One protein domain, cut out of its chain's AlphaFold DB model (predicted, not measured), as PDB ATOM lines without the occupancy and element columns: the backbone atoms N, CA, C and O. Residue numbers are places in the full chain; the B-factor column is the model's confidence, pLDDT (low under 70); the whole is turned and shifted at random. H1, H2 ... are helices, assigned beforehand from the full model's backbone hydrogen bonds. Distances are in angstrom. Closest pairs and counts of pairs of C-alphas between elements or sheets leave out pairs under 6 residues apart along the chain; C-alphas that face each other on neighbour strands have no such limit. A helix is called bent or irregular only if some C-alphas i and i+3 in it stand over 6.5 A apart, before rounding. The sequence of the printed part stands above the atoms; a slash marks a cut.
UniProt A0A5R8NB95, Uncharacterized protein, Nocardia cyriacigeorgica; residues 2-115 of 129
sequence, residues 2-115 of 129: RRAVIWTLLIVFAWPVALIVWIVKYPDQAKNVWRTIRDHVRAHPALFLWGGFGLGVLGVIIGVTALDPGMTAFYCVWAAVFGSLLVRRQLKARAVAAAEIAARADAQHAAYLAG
ATOM      1  N   ARG A   2     121.462  88.487  79.535       63.72
ATOM      2  CA  ARG A   2     122.347  87.625  80.362       63.72
ATOM      3  C   ARG A   2     123.155  88.350  81.459       63.72
ATOM      4  O   ARG A   2     123.264  87.843  82.563       63.72
ATOM      5  N   ARG A   3     123.682  89.554  81.180       67.31
ATOM      6  CA  ARG A   3     124.446  90.359  82.160       67.31
ATOM      7  C   ARG A   3     123.578  90.907  83.298       67.31
ATOM      8  O   ARG A   3     124.022  90.892  84.432       67.31
ATOM      9  N   ALA A   4     122.350  91.344  83.006       69.50
ATOM     10  CA  ALA A   4     121.436  91.863  84.023       69.50
ATOM     11  C   ALA A   4     121.061  90.766  85.028       69.50
ATOM     12  O   ALA A   4     121.198  90.981  86.219       69.50
ATOM     13  N   VAL A   5     120.729  89.562  84.546       71.56
ATOM     14  CA  VAL A   5     120.401  88.395  85.387       71.56
ATOM     15  C   VAL A   5     121.548  88.015  86.332       71.56
ATOM     16  O   VAL A   5     121.308  87.720  87.498       71.56
ATOM     17  N   ILE A   6     122.799  88.066  85.858       77.06
ATOM     18  CA  ILE A   6     123.986  87.787  86.684       77.06
ATOM     19  C   ILE A   6     124.153  88.844  87.782       77.06
ATOM     20  O   ILE A   6     124.408  88.488  88.929       77.06
ATOM     21  N   TRP A   7     123.967  90.128  87.462       76.31
ATOM     22  CA  TRP A   7     124.015  91.199  88.461       76.31
ATOM     23  C   TRP A   7     122.896  91.073  89.498       76.31
ATOM     24  O   TRP A   7     123.162  91.233  90.687       76.31
ATOM     25  N   THR A   8     121.676  90.715  89.088       72.12
ATOM     26  CA  THR A   8     120.571  90.491  90.028       72.12
ATOM     27  C   THR A   8     120.857  89.307  90.950       72.12
ATOM     28  O   THR A   8     120.685  89.425  92.160       72.12
ATOM     29  N   LEU A   9     121.356  88.191  90.410       73.00
ATOM     30  CA  LEU A   9     121.739  87.018  91.202       73.00
ATOM     31  C   LEU A   9     122.880  87.328  92.176       73.00
ATOM     32  O   LEU A   9     122.820  86.906  93.328       73.00
ATOM     33  N   LEU A  10     123.882  88.102  91.749       77.50
ATOM     34  CA  LEU A  10     124.977  88.540  92.614       77.50
ATOM     35  C   LEU A  10     124.486  89.432  93.746       77.50
ATOM     36  O   LEU A  10     124.912  89.235  94.874       77.50
ATOM     37  N   ILE A  11     123.572  90.369  93.490       78.44
ATOM     38  CA  ILE A  11     122.991  91.207  94.549       78.44
ATOM     39  C   ILE A  11     122.197  90.339  95.532       78.44
ATOM     40  O   ILE A  11     122.375  90.467  96.742       78.44
ATOM     41  N   VAL A  12     121.386  89.402  95.032       75.38
ATOM     42  CA  VAL A  12     120.587  88.483  95.860       75.38
ATOM     43  C   VAL A  12     121.461  87.535  96.694       75.38
ATOM     44  O   VAL A  12     121.086  87.197  97.814       75.38
ATOM     45  N   PHE A  13     122.638  87.133  96.211       77.88
ATOM     46  CA  PHE A  13     123.571  86.294  96.977       77.88
ATOM     47  C   PHE A  13     124.560  87.081  97.840       77.88
ATOM     48  O   PHE A  13     125.024  86.569  98.856       77.88
ATOM     49  N   ALA A  14     124.898  88.313  97.463       81.31
ATOM     50  CA  ALA A  14     125.818  89.156  98.217       81.31
ATOM     51  C   ALA A  14     125.125  89.814  99.411       81.31
ATOM     52  O   ALA A  14     125.772  90.014 100.436       81.31
ATOM     53  N   TRP A  15     123.824  90.119  99.322       81.75
ATOM     54  CA  TRP A  15     123.105  90.783 100.413       81.75
ATOM     55  C   TRP A  15     123.103  89.988 101.736       81.75
ATOM     56  O   TRP A  15     123.424  90.596 102.757       81.75
ATOM     57  N   PRO A  16     122.846  88.661 101.780       83.88
ATOM     58  CA  PRO A  16     122.839  87.905 103.028       83.88
ATOM     59  C   PRO A  16     124.247  87.815 103.613       83.88
ATOM     60  O   PRO A  16     124.422  87.946 104.819       83.88
ATOM     61  N   VAL A  17     125.264  87.649 102.759       84.62
ATOM     62  CA  VAL A  17     126.672  87.597 103.174       84.62
ATOM     63  C   VAL A  17     127.111  88.947 103.734       84.62
ATOM     64  O   VAL A  17     127.692  88.995 104.813       84.62
ATOM     65  N   ALA A  18     126.783  90.049 103.058       84.31
ATOM     66  CA  ALA A  18     127.057  91.398 103.539       84.31
ATOM     67  C   ALA A  18     126.355  91.670 104.875       84.31
ATOM     68  O   ALA A  18     126.945  92.288 105.759       84.31
ATOM     69  N   LEU A  19     125.132  91.165 105.050       84.31
ATOM     70  CA  LEU A  19     124.371  91.310 106.283       84.31
ATOM     71  C   LEU A  19     124.981  90.486 107.426       84.31
ATOM     72  O   LEU A  19     125.145  91.011 108.522       84.31
ATOM     73  N   ILE A  20     125.405  89.243 107.171       86.00
ATOM     74  CA  ILE A  20     126.130  88.413 108.146       86.00
ATOM     75  C   ILE A  20     127.448  89.084 108.544       86.00
ATOM     76  O   ILE A  20     127.725  89.242 109.731       86.00
ATOM     77  N   VAL A  21     128.241  89.532 107.566       87.69
ATOM     78  CA  VAL A  21     129.506  90.240 107.815       87.69
ATOM     79  C   VAL A  21     129.260  91.522 108.608       87.69
ATOM     80  O   VAL A  21     130.004  91.812 109.540       87.69
ATOM     81  N   TRP A  22     128.204  92.273 108.291       88.81
ATOM     82  CA  TRP A  22     127.829  93.475 109.030       88.81
ATOM     83  C   TRP A  22     127.432  93.162 110.478       88.81
ATOM     84  O   TRP A  22     127.919  93.835 111.384       88.81
ATOM     85  N   ILE A  23     126.636  92.112 110.716       87.94
ATOM     86  CA  ILE A  23     126.267  91.662 112.069       87.94
ATOM     87  C   ILE A  23     127.512  91.275 112.876       87.94
ATOM     88  O   ILE A  23     127.620  91.644 114.044       87.94
ATOM     89  N   VAL A  24     128.455  90.552 112.265       88.75
ATOM     90  CA  VAL A  24     129.697  90.125 112.929       88.75
ATOM     91  C   VAL A  24     130.622  91.314 113.200       88.75
ATOM     92  O   VAL A  24     131.246  91.376 114.257       88.75
ATOM     93  N   LYS A  25     130.699  92.273 112.271       88.81
ATOM     94  CA  LYS A  25     131.577  93.447 112.373       88.81
ATOM     95  C   LYS A  25     131.037  94.520 113.323       88.81
ATOM     96  O   LYS A  25     131.827  95.216 113.953       88.81
ATOM     97  N   TYR A  26     129.714  94.646 113.445       88.88
ATOM     98  CA  TYR A  26     129.046  95.639 114.294       88.88
ATOM     99  C   TYR A  26     127.989  94.985 115.200       88.88
ATOM    100  O   TYR A  26     126.795  95.291 115.094       88.88
ATOM    101  N   PRO A  27     128.398  94.098 116.125       86.62
ATOM    102  CA  PRO A  27     127.469  93.291 116.913       86.62
ATOM    103  C   PRO A  27     126.555  94.138 117.807       86.62
ATOM    104  O   PRO A  27     125.378  93.815 117.973       86.62
ATOM    105  N   ASP A  28     127.055  95.247 118.353       88.56
ATOM    106  CA  ASP A  28     126.261  96.116 119.227       88.56
ATOM    107  C   ASP A  28     125.249  96.962 118.448       88.56
ATOM    108  O   ASP A  28     124.107  97.118 118.883       88.56
ATOM    109  N   GLN A  29     125.612  97.427 117.248       86.94
ATOM    110  CA  GLN A  29     124.665  98.100 116.354       86.94
ATOM    111  C   GLN A  29     123.586  97.129 115.876       86.94
ATOM    112  O   GLN A  29     122.406  97.469 115.930       86.94
ATOM    113  N   ALA A  30     123.956  95.904 115.493       83.62
ATOM    114  CA  ALA A  30     123.002  94.871 115.099       83.62
ATOM    115  C   ALA A  30     122.016  94.534 116.232       83.62
ATOM    116  O   ALA A  30     120.809  94.449 115.996       83.62
ATOM    117  N   LYS A  31     122.498  94.417 117.478       86.00
ATOM    118  CA  LYS A  31     121.636  94.219 118.657       86.00
ATOM    119  C   LYS A  31     120.685  95.391 118.877       86.00
ATOM    120  O   LYS A  31     119.509  95.160 119.152       86.00
ATOM    121  N   ASN A  32     121.169  96.627 118.763       88.75
ATOM    122  CA  ASN A  32     120.334  97.814 118.936       88.75
ATOM    123  C   ASN A  32     119.274  97.915 117.837       88.75
ATOM    124  O   ASN A  32     118.104  98.096 118.151       88.75
ATOM    125  N   VAL A  33     119.648  97.690 116.576       87.62
ATOM    126  CA  VAL A  33     118.707  97.645 115.447       87.62
ATOM    127  C   VAL A  33     117.658  96.555 115.654       87.62
ATOM    128  O   VAL A  33     116.468  96.821 115.508       87.62
ATOM    129  N   TRP A  34     118.063  95.352 116.071       86.50
ATOM    130  CA  TRP A  34     117.122  94.271 116.364       86.50
ATOM    131  C   TRP A  34     116.147  94.627 117.491       86.50
ATOM    132  O   TRP A  34     114.948  94.373 117.369       86.50
ATOM    133  N   ARG A  35     116.635  95.241 118.578       88.44
ATOM    134  CA  ARG A  35     115.778  95.721 119.675       88.44
ATOM    135  C   ARG A  35     114.788  96.765 119.175       88.44
ATOM    136  O   ARG A  35     113.598  96.586 119.397       88.44
ATOM    137  N   THR A  36     115.247  97.765 118.425       87.31
ATOM    138  CA  THR A  36     114.384  98.806 117.853       87.31
ATOM    139  C   THR A  36     113.319  98.216 116.936       87.31
ATOM    140  O   THR A  36     112.145  98.547 117.080       87.31
ATOM    141  N   ILE A  37     113.687  97.298 116.035       84.88
ATOM    142  CA  ILE A  37     112.728  96.621 115.146       84.88
ATOM    143  C   ILE A  37     111.710  95.840 115.973       84.88
ATOM    144  O   ILE A  37     110.509  95.981 115.762       84.88
ATOM    145  N   ARG A  38     112.167  95.043 116.940       86.38
ATOM    146  CA  ARG A  38     111.287  94.254 117.805       86.38
ATOM    147  C   ARG A  38     110.319  95.139 118.587       86.38
ATOM    148  O   ARG A  38     109.138  94.810 118.685       86.38
ATOM    149  N   ASP A  39     110.806  96.234 119.150       88.75
ATOM    150  CA  ASP A  39     110.002  97.136 119.967       88.75
ATOM    151  C   ASP A  39     109.002  97.902 119.081       88.75
ATOM    152  O   ASP A  39     107.835  98.037 119.445       88.75
ATOM    153  N   HIS A  40     109.390  98.256 117.853       84.06
ATOM    154  CA  HIS A  40     108.490  98.840 116.856       84.06
ATOM    155  C   HIS A  40     107.411  97.851 116.376       84.06
ATOM    156  O   HIS A  40     106.237  98.210 116.267       84.06
ATOM    157  N   VAL A  41     107.767  96.577 116.169       83.75
ATOM    158  CA  VAL A  41     106.813  95.495 115.852       83.75
ATOM    159  C   VAL A  41     105.814  95.288 116.984       83.75
ATOM    160  O   VAL A  41     104.625  95.077 116.734       83.75
ATOM    161  N   ARG A  42     106.271  95.383 118.235       83.00
ATOM    162  CA  ARG A  42     105.404  95.302 119.416       83.00
ATOM    163  C   ARG A  42     104.487  96.513 119.561       83.00
ATOM    164  O   ARG A  42     103.351  96.332 119.991       83.00
ATOM    165  N   ALA A  43     104.952  97.705 119.193       84.69
ATOM    166  CA  ALA A  43     104.149  98.926 119.227       84.69
ATOM    167  C   ALA A  43     103.062  98.938 118.139       84.69
ATOM    168  O   ALA A  43     101.923  99.322 118.408       84.69
ATOM    169  N   HIS A  44     103.375  98.457 116.930       85.12
ATOM    170  CA  HIS A  44     102.455  98.502 115.786       85.12
ATOM    171  C   HIS A  44     102.186  97.137 115.135       85.12
ATOM    172  O   HIS A  44     102.294  96.992 113.915       85.12
ATOM    173  N   PRO A  45     101.741  96.124 115.896       81.31
ATOM    174  CA  PRO A  45     101.555  94.766 115.384       81.31
ATOM    175  C   PRO A  45     100.548  94.695 114.228       81.31
ATOM    176  O   PRO A  45     100.671  93.838 113.363       81.31
ATOM    177  N   ALA A  46      99.568  95.603 114.170       81.00
ATOM    178  CA  ALA A  46      98.616  95.658 113.062       81.00
ATOM    179  C   ALA A  46      99.282  96.051 111.731       81.00
ATOM    180  O   ALA A  46      98.985  95.426 110.718       81.00
ATOM    181  N   LEU A  47     100.199  97.028 111.732       83.75
ATOM    182  CA  LEU A  47     100.906  97.458 110.517       83.75
ATOM    183  C   LEU A  47     101.762  96.325 109.953       83.75
ATOM    184  O   LEU A  47     101.723  96.062 108.756       83.75
ATOM    185  N   PHE A  48     102.475  95.601 110.818       85.94
ATOM    186  CA  PHE A  48     103.299  94.468 110.396       85.94
ATOM    187  C   PHE A  48     102.474  93.283 109.898       85.94
ATOM    188  O   PHE A  48     102.862  92.636 108.927       85.94
ATOM    189  N   LEU A  49     101.325  93.011 110.521       86.56
ATOM    190  CA  LEU A  49     100.430  91.956 110.055       86.56
ATOM    191  C   LEU A  49      99.812  92.290 108.689       86.56
ATOM    192  O   LEU A  49      99.778  91.427 107.814       86.56
ATOM    193  N   TRP A  50      99.385  93.540 108.480       85.56
ATOM    194  CA  TRP A  50      98.897  94.010 107.178       85.56
ATOM    195  C   TRP A  50      99.995  94.039 106.118       85.56
ATOM    196  O   TRP A  50      99.760  93.598 104.997       85.56
ATOM    197  N   GLY A  51     101.203  94.487 106.471       85.94
ATOM    198  CA  GLY A  51     102.359  94.464 105.577       85.94
ATOM    199  C   GLY A  51     102.730  93.043 105.153       85.94
ATOM    200  O   GLY A  51     102.918  92.788 103.967       85.94
ATOM    201  N   GLY A  52     102.754  92.097 106.099       85.31
ATOM    202  CA  GLY A  52     102.998  90.680 105.823       85.31
ATOM    203  C   GLY A  52     101.915  90.042 104.950       85.31
ATOM    204  O   GLY A  52     102.239  89.296 104.029       85.31
ATOM    205  N   PHE A  53     100.644  90.381 105.186       88.69
ATOM    206  CA  PHE A  53      99.535  89.944 104.334       88.69
ATOM    207  C   PHE A  53      99.639  90.521 102.916       88.69
ATOM    208  O   PHE A  53      99.552  89.773 101.945       88.69
ATOM    209  N   GLY A  54      99.891  91.827 102.791       88.31
ATOM    210  CA  GLY A  54     100.045  92.509 101.504       88.31
ATOM    211  C   GLY A  54     101.214  91.965 100.683       88.31
ATOM    212  O   GLY A  54     101.052  91.700  99.494       88.31
ATOM    213  N   LEU A  55     102.362  91.710 101.321       89.88
ATOM    214  CA  LEU A  55     103.503  91.026 100.699       89.88
ATOM    215  C   LEU A  55     103.145  89.613 100.236       89.88
ATOM    216  O   LEU A  55     103.549  89.214  99.148       89.88
ATOM    217  N   GLY A  56     102.368  88.877 101.035       87.19
ATOM    218  CA  GLY A  56     101.831  87.576 100.650       87.19
ATOM    219  C   GLY A  56     101.007  87.660  99.366       87.19
ATOM    220  O   GLY A  56     101.310  86.975  98.397       87.19
ATOM    221  N   VAL A  57     100.016  88.550  99.315       91.12
ATOM    222  CA  VAL A  57      99.153  88.726  98.131       91.12
ATOM    223  C   VAL A  57      99.960  89.148  96.901       91.12
ATOM    224  O   VAL A  57      99.786  88.579  95.825       91.12
ATOM    225  N   LEU A  58     100.878  90.104  97.055       91.25
ATOM    226  CA  LEU A  58     101.741  90.548  95.963       91.25
ATOM    227  C   LEU A  58     102.631  89.405  95.450       91.25
ATOM    228  O   LEU A  58     102.763  89.221  94.243       91.25
ATOM    229  N   GLY A  59     103.191  88.602  96.355       86.12
ATOM    230  CA  GLY A  59     103.989  87.430  96.006       86.12
ATOM    231  C   GLY A  59     103.189  86.345  95.280       86.12
ATOM    232  O   GLY A  59     103.718  85.739  94.351       86.12
ATOM    233  N   VAL A  60     101.910  86.149  95.625       89.75
ATOM    234  CA  VAL A  60     100.999  85.259  94.877       89.75
ATOM    235  C   VAL A  60     100.798  85.771  93.455       89.75
ATOM    236  O   VAL A  60     100.946  85.000  92.512       89.75
ATOM    237  N   ILE A  61     100.505  87.065  93.285       90.31
ATOM    238  CA  ILE A  61     100.313  87.670  91.958       90.31
ATOM    239  C   ILE A  61     101.573  87.475  91.109       90.31
ATOM    240  O   ILE A  61     101.481  86.995  89.982       90.31
ATOM    241  N   ILE A  62     102.748  87.784  91.667       89.88
ATOM    242  CA  ILE A  62     104.025  87.606  90.968       89.88
ATOM    243  C   ILE A  62     104.243  86.131  90.609       89.88
ATOM    244  O   ILE A  62     104.545  85.837  89.455       89.88
ATOM    245  N   GLY A  63     104.033  85.207  91.551       86.31
ATOM    246  CA  GLY A  63     104.183  83.769  91.316       86.31
ATOM    247  C   GLY A  63     103.292  83.255  90.183       86.31
ATOM    248  O   GLY A  63     103.769  82.535  89.306       86.31
ATOM    249  N   VAL A  64     102.031  83.701  90.136       89.12
ATOM    250  CA  VAL A  64     101.090  83.362  89.057       89.12
ATOM    251  C   VAL A  64     101.561  83.940  87.724       89.12
ATOM    252  O   VAL A  64     101.586  83.222  86.726       89.12
ATOM    253  N   THR A  65     101.985  85.209  87.691       91.31
ATOM    254  CA  THR A  65     102.498  85.831  86.454       91.31
ATOM    255  C   THR A  65     103.787  85.184  85.949       91.31
ATOM    256  O   THR A  65     104.023  85.154  84.744       91.31
ATOM    257  N   ALA A  66     104.600  84.635  86.853       89.75
ATOM    258  CA  ALA A  66     105.826  83.915  86.531       89.75
ATOM    259  C   ALA A  66     105.592  82.428  86.200       89.75
ATOM    260  O   ALA A  66     106.551  81.739  85.857       89.75
ATOM    261  N   LEU A  67     104.345  81.936  86.292       90.31
ATOM    262  CA  LEU A  67     103.976  80.519  86.151       90.31
ATOM    263  C   LEU A  67     104.792  79.589  87.069       90.31
ATOM    264  O   LEU A  67     105.061  78.440  86.719       90.31
ATOM    265  N   ASP A  68     105.172  80.080  88.252       90.44
ATOM    266  CA  ASP A  68     105.902  79.314  89.262       90.44
ATOM    267  C   ASP A  68     104.927  78.834  90.356       90.44
ATOM    268  O   ASP A  68     104.539  79.606  91.249       90.44
ATOM    269  N   PRO A  69     104.508  77.554  90.319       85.56
ATOM    270  CA  PRO A  69     103.579  77.016  91.303       85.56
ATOM    271  C   PRO A  69     104.195  76.928  92.705       85.56
ATOM    272  O   PRO A  69     103.460  77.032  93.688       85.56
ATOM    273  N   GLY A  70     105.520  76.782  92.826       87.25
ATOM    274  CA  GLY A  70     106.209  76.721  94.116       87.25
ATOM    275  C   GLY A  70     106.194  78.073  94.821       87.25
ATOM    276  O   GLY A  70     105.793  78.168  95.985       87.25
ATOM    277  N   MET A  71     106.541  79.133  94.088       84.25
ATOM    278  CA  MET A  71     106.451  80.512  94.578       84.25
ATOM    279  C   MET A  71     105.007  80.868  94.955       84.25
ATOM    280  O   MET A  71     104.752  81.385  96.044       84.25
ATOM    281  N   THR A  72     104.049  80.531  94.091       88.94
ATOM    282  CA  THR A  72     102.626  80.806  94.327       88.94
ATOM    283  C   THR A  72     102.120  80.114  95.593       88.94
ATOM    284  O   THR A  72     101.516  80.761  96.450       88.94
ATOM    285  N   ALA A  73     102.402  78.817  95.755       90.50
ATOM    286  CA  ALA A  73     101.992  78.058  96.932       90.50
ATOM    287  C   ALA A  73     102.599  78.632  98.221       90.50
ATOM    288  O   ALA A  73     101.886  78.808  99.213       90.50
ATOM    289  N   PHE A  74     103.888  78.987  98.195       90.56
ATOM    290  CA  PHE A  74     104.567  79.599  99.335       90.56
ATOM    291  C   PHE A  74     103.886  80.902  99.773       90.56
ATOM    292  O   PHE A  74     103.538  81.060 100.948       90.56
ATOM    293  N   TYR A  75     103.638  81.818  98.837       90.94
ATOM    294  CA  TYR A  75     103.023  83.103  99.159       90.94
ATOM    295  C   TYR A  75     101.534  82.992  99.512       90.94
ATOM    296  O   TYR A  75     101.051  83.779 100.328       90.94
ATOM    297  N   CYS A  76     100.820  81.984  98.999       91.69
ATOM    298  CA  CYS A  76      99.459  81.664  99.437       91.69
ATOM    299  C   CYS A  76      99.433  81.253 100.912       91.69
ATOM    300  O   CYS A  76      98.635  81.784 101.687       91.69
ATOM    301  N   VAL A  77     100.327  80.346 101.320       92.00
ATOM    302  CA  VAL A  77     100.450  79.933 102.727       92.00
ATOM    303  C   VAL A  77     100.847  81.124 103.596       92.00
ATOM    304  O   VAL A  77     100.250  81.342 104.651       92.00
ATOM    305  N   TRP A  78     101.793  81.943 103.134       91.81
ATOM    306  CA  TRP A  78     102.199  83.165 103.824       91.81
ATOM    307  C   TRP A  78     101.012  84.112 104.057       91.81
ATOM    308  O   TRP A  78     100.733  84.496 105.196       91.81
ATOM    309  N   ALA A  79     100.262  84.442 103.001       90.88
ATOM    310  CA  ALA A  79      99.078  85.291 103.091       90.88
ATOM    311  C   ALA A  79      98.012  84.684 104.018       90.88
ATOM    312  O   ALA A  79      97.448  85.395 104.849       90.88
ATOM    313  N   ALA A  80      97.776  83.372 103.950       90.88
ATOM    314  CA  ALA A  80      96.819  82.691 104.819       90.88
ATOM    315  C   ALA A  80      97.208  82.785 106.305       90.88
ATOM    316  O   ALA A  80      96.359  83.086 107.149       90.88
ATOM    317  N   VAL A  81      98.489  82.599 106.638       92.00
ATOM    318  CA  VAL A  81      98.984  82.718 108.019       92.00
ATOM    319  C   VAL A  81      98.782  84.139 108.539       92.00
ATOM    320  O   VAL A  81      98.128  84.322 109.569       92.00
ATOM    321  N   PHE A  82      99.265  85.154 107.820       89.00
ATOM    322  CA  PHE A  82      99.125  86.552 108.245       89.00
ATOM    323  C   PHE A  82      97.659  87.009 108.288       89.00
ATOM    324  O   PHE A  82      97.255  87.685 109.237       89.00
ATOM    325  N   GLY A  83      96.838  86.564 107.335       87.50
ATOM    326  CA  GLY A  83      95.395  86.799 107.328       87.50
ATOM    327  C   GLY A  83      94.701  86.183 108.546       87.50
ATOM    328  O   GLY A  83      93.926  86.855 109.227       87.50
ATOM    329  N   SER A  84      95.039  84.939 108.902       89.56
ATOM    330  CA  SER A  84      94.483  84.280 110.094       89.56
ATOM    331  C   SER A  84      94.843  85.019 111.390       89.56
ATOM    332  O   SER A  84      94.008  85.147 112.292       89.56
ATOM    333  N   LEU A  85      96.057  85.571 111.478       88.56
ATOM    334  CA  LEU A  85      96.507  86.365 112.621       88.56
ATOM    335  C   LEU A  85      95.768  87.708 112.712       88.56
ATOM    336  O   LEU A  85      95.392  88.113 113.816       88.56
ATOM    337  N   LEU A  86      95.500  88.366 111.577       89.00
ATOM    338  CA  LEU A  86      94.669  89.576 111.518       89.00
ATOM    339  C   LEU A  86      93.248  89.301 112.019       89.00
ATOM    340  O   LEU A  86      92.760  90.023 112.893       89.00
ATOM    341  N   VAL A  87      92.615  88.227 111.539       88.75
ATOM    342  CA  VAL A  87      91.262  87.836 111.969       88.75
ATOM    343  C   VAL A  87      91.236  87.542 113.467       88.75
ATOM    344  O   VAL A  87      90.415  88.105 114.191       88.75
ATOM    345  N   ARG A  88      92.177  86.738 113.979       88.38
ATOM    346  CA  ARG A  88      92.277  86.449 115.422       88.38
ATOM    347  C   ARG A  88      92.442  87.718 116.255       88.38
ATOM    348  O   ARG A  88      91.857  87.821 117.332       88.38
ATOM    349  N   ARG A  89      93.216  88.693 115.772       86.25
ATOM    350  CA  ARG A  89      93.390  89.982 116.452       86.25
ATOM    351  C   ARG A  89      92.085  90.781 116.488       86.25
ATOM    352  O   ARG A  89      91.744  91.305 117.545       86.25
ATOM    353  N   GLN A  90      91.354  90.847 115.378       86.44
ATOM    354  CA  GLN A  90      90.055  91.523 115.325       86.44
ATOM    355  C   GLN A  90      89.028  90.852 116.243       86.44
ATOM    356  O   GLN A  90      88.322  91.544 116.973       86.44
ATOM    357  N   LEU A  91      88.983  89.518 116.264       86.88
ATOM    358  CA  LEU A  91      88.096  88.766 117.152       86.88
ATOM    359  C   LEU A  91      88.420  89.020 118.627       86.88
ATOM    360  O   LEU A  91      87.507  89.257 119.408       86.88
ATOM    361  N   LYS A  92      89.706  89.057 119.004       85.38
ATOM    362  CA  LYS A  92      90.111  89.429 120.369       85.38
ATOM    363  C   LYS A  92      89.676  90.847 120.735       85.38
ATOM    364  O   LYS A  92      89.150  91.044 121.822       85.38
ATOM    365  N   ALA A  93      89.859  91.816 119.838       85.25
ATOM    366  CA  ALA A  93      89.427  93.192 120.087       85.25
ATOM    367  C   ALA A  93      87.904  93.287 120.278       85.25
ATOM    368  O   ALA A  93      87.437  93.944 121.204       85.25
ATOM    369  N   ARG A  94      87.130  92.571 119.451       83.62
ATOM    370  CA  ARG A  94      85.669  92.484 119.593       83.62
ATOM    371  C   ARG A  94      85.248  91.804 120.894       83.62
ATOM    372  O   ARG A  94      84.314  92.269 121.529       83.62
ATOM    373  N   ALA A  95      85.942  90.743 121.304       82.62
ATOM    374  CA  ALA A  95      85.661  90.046 122.557       82.62
ATOM    375  C   ALA A  95      85.897  90.941 123.783       82.62
ATOM    376  O   ALA A  95      85.088  90.925 124.703       82.62
ATOM    377  N   VAL A  96      86.957  91.757 123.779       85.00
ATOM    378  CA  VAL A  96      87.213  92.733 124.855       85.00
ATOM    379  C   VAL A  96      86.114  93.793 124.905       85.00
ATOM    380  O   VAL A  96      85.560  94.034 125.970       85.00
ATOM    381  N   ALA A  97      85.729  94.361 123.758       82.06
ATOM    382  CA  ALA A  97      84.633  95.332 123.706       82.06
ATOM    383  C   ALA A  97      83.299  94.732 124.193       82.06
ATOM    384  O   ALA A  97      82.552  95.380 124.921       82.06
ATOM    385  N   ALA A  98      83.012  93.477 123.836       80.12
ATOM    386  CA  ALA A  98      81.830  92.771 124.323       80.12
ATOM    387  C   ALA A  98      81.887  92.520 125.839       80.12
ATOM    388  O   ALA A  98      80.877  92.684 126.520       80.12
ATOM    389  N   ALA A  99      83.060  92.175 126.378       81.75
ATOM    390  CA  ALA A  99      83.259  91.992 127.812       81.75
ATOM    391  C   ALA A  99      83.062  93.296 128.603       81.75
ATOM    392  O   ALA A  99      82.475  93.263 129.679       81.75
ATOM    393  N   GLU A 100      83.481  94.449 128.070       83.69
ATOM    394  CA  GLU A 100      83.210  95.751 128.697       83.69
ATOM    395  C   GLU A 100      81.712  96.070 128.754       83.69
ATOM    396  O   GLU A 100      81.227  96.590 129.759       83.69
ATOM    397  N   ILE A 101      80.965  95.744 127.695       82.31
ATOM    398  CA  ILE A 101      79.508  95.927 127.663       82.31
ATOM    399  C   ILE A 101      78.836  94.999 128.680       82.31
ATOM    400  O   ILE A 101      77.986  95.458 129.440       82.31
ATOM    401  N   ALA A 102      79.249  93.729 128.732       78.69
ATOM    402  CA  ALA A 102      78.743  92.768 129.708       78.69
ATOM    403  C   ALA A 102      79.022  93.227 131.147       78.69
ATOM    404  O   ALA A 102      78.104  93.277 131.953       78.69
ATOM    405  N   ALA A 103      80.241  93.692 131.441       81.25
ATOM    406  CA  ALA A 103      80.594  94.202 132.765       81.25
ATOM    407  C   ALA A 103      79.761  95.431 133.176       81.25
ATOM    408  O   ALA A 103      79.398  95.572 134.344       81.25
ATOM    409  N   ARG A 104      79.425  96.323 132.231       79.44
ATOM    410  CA  ARG A 104      78.521  97.458 132.498       79.44
ATOM    411  C   ARG A 104      77.091  96.996 132.763       79.44
ATOM    412  O   ARG A 104      76.459  97.521 133.675       79.44
ATOM    413  N   ALA A 105      76.598  96.034 131.988       79.94
ATOM    414  CA  ALA A 105      75.270  95.461 132.184       79.94
ATOM    415  C   ALA A 105      75.168  94.740 133.539       79.94
ATOM    416  O   ALA A 105      74.205  94.961 134.270       79.94
ATOM    417  N   ASP A 106      76.189  93.969 133.918       84.75
ATOM    418  CA  ASP A 106      76.262  93.288 135.215       84.75
ATOM    419  C   ASP A 106      76.281  94.292 136.377       84.75
ATOM    420  O   ASP A 106      75.584  94.098 137.371       84.75
ATOM    421  N   ALA A 107      77.011  95.406 136.244       79.00
ATOM    422  CA  ALA A 107      77.026  96.467 137.251       79.00
ATOM    423  C   ALA A 107      75.655  97.152 137.407       79.00
ATOM    424  O   ALA A 107      75.222  97.415 138.527       79.00
ATOM    425  N   GLN A 108      74.952  97.407 136.299       80.44
ATOM    426  CA  GLN A 108      73.594  97.964 136.326       80.44
ATOM    427  C   GLN A 108      72.589  96.978 136.929       80.44
ATOM    428  O   GLN A 108      71.729  97.376 137.710       80.44
ATOM    429  N   HIS A 109      72.719  95.689 136.613       78.19
ATOM    430  CA  HIS A 109      71.873  94.648 137.184       78.19
ATOM    431  C   HIS A 109      72.110  94.490 138.692       78.19
ATOM    432  O   HIS A 109      71.152  94.400 139.457       78.19
ATOM    433  N   ALA A 110      73.368  94.530 139.137       81.00
ATOM    434  CA  ALA A 110      73.714  94.503 140.555       81.00
ATOM    435  C   ALA A 110      73.166  95.727 141.311       81.00
ATOM    436  O   ALA A 110      72.652  95.569 142.416       81.00
ATOM    437  N   ALA A 111      73.218  96.922 140.712       75.12
ATOM    438  CA  ALA A 111      72.634  98.132 141.294       75.12
ATOM    439  C   ALA A 111      71.100  98.050 141.395       75.12
ATOM    440  O   ALA A 111      70.534  98.367 142.439       75.12
ATOM    441  N   TYR A 112      70.430  97.532 140.359       71.31
ATOM    442  CA  TYR A 112      68.987  97.272 140.396       71.31
ATOM    443  C   TYR A 112      68.605  96.300 141.523       71.31
ATOM    444  O   TYR A 112      67.676  96.559 142.285       71.31
ATOM    445  N   LEU A 113      69.351  95.199 141.674       77.88
ATOM    446  CA  LEU A 113      69.133  94.227 142.751       77.88
ATOM    447  C   LEU A 113      69.405  94.805 144.148       77.88
ATOM    448  O   LEU A 113      68.798  94.355 145.118       77.88
ATOM    449  N   ALA A 114      70.293  95.795 144.258       79.38
ATOM    450  CA  ALA A 114      70.560  96.514 145.501       79.38
ATOM    451  C   ALA A 114      69.448  97.513 145.878       79.38
ATOM    452  O   ALA A 114      69.493  98.082 146.968       79.38
ATOM    453  N   GLY A 115      68.445  97.703 145.013       67.62
ATOM    454  CA  GLY A 115      67.353  98.646 145.235       67.62
ATOM    455  C   GLY A 115      67.734 100.103 144.973       67.62
ATOM    456  O   GLY A 115      67.003 100.991 145.405       67.62
TER     457      GLY A 115
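This is residues 2 to 115 of the 129 residues of an uncharacterized protein of Nocardia cyriacigeorgica (UniProt A0A5R8NB95). A long helix, H4, folds back along H3 to form a helical hairpin, and its residues 91 to 113 stick out past the hairpin as a free arm that, with H1 at the far end, makes the length. From the other end of H3, H2 and then H1 turn off at corners, and H1, H2 and H3 make three sides of an open, angular frame with an empty middle. The printed part has 114 residues with four named helices, in the order H1, H2, H3, H4, and no named strand; the class is all helix. The whole is extended, with a radius of gyration of the C-alphas of 23.5 A and spans of 85 by 42 by 15 A.

H4, the longest helix, covers residues 69 to 113 and measures 64.3 A from C-alpha 69 at (103.579, 77.016, 91.303) to C-alpha 113 at (69.133, 94.227, 142.751). H3 covers residues 45 to 65 and measures 30.3 A. H2 covers residues 27 to 43 and measures 24.1 A. H1 covers residues 2 to 25 and measures 33.8 A, beginning with C-alpha 2 at (122.347, 87.625, 80.362). H1 has a kink of 28 degrees near residue 15; it is neither bent nor irregular, but only just: C-alphas 13 and 16 are 6.3 A apart.

H3 and H4 form a helical hairpin: they touch, with 40 pairs of C-alphas within 8 A, and run opposite ways at a shallow tilt of 31 degrees. Their closest C-alphas are those of Gly 56 and Ala 79, 4.3 A apart, and H4 touches H3 with residues 69 to 86 alone. H2 and H3 are close but not clearly touching, about perpendicular at 82 degrees; their closest C-alphas, those of Val 41 and Phe 48, are 6.6 A apart. H1 and H2 only just touch, with 3 pairs of C-alphas within 8 A, and only at the corner by their link. Their closest C-alphas are those of Ile 23 and Ala 30, 5.5 A apart, and their lines are about perpendicular at 80 degrees. H1 is apart from H3 and from H4, and H2 is apart from H4. In H2, H3 and H4 every O i to N i+4 pair is within hydrogen-bond range; in H1 it is 18 of 20.

The C-alphas farthest apart, those of Arg 2 and Gly 115, are 85.8 A from each other, and the outline is only just a rod. Residues 2 to 18 of H1, residues 32 to 39 of H2 and residues 91 to 115, of which 91 to 113 belong to H4, are among the stretches that stand free. Without the free stretches, the body has 58 residues and spans 40 by 39 by 12 A. The printed part has no cut, and the three links between the helices are tight. The mean pLDDT of the printed part is 84.4; residues 2 to 4 and residue 115 are under 70.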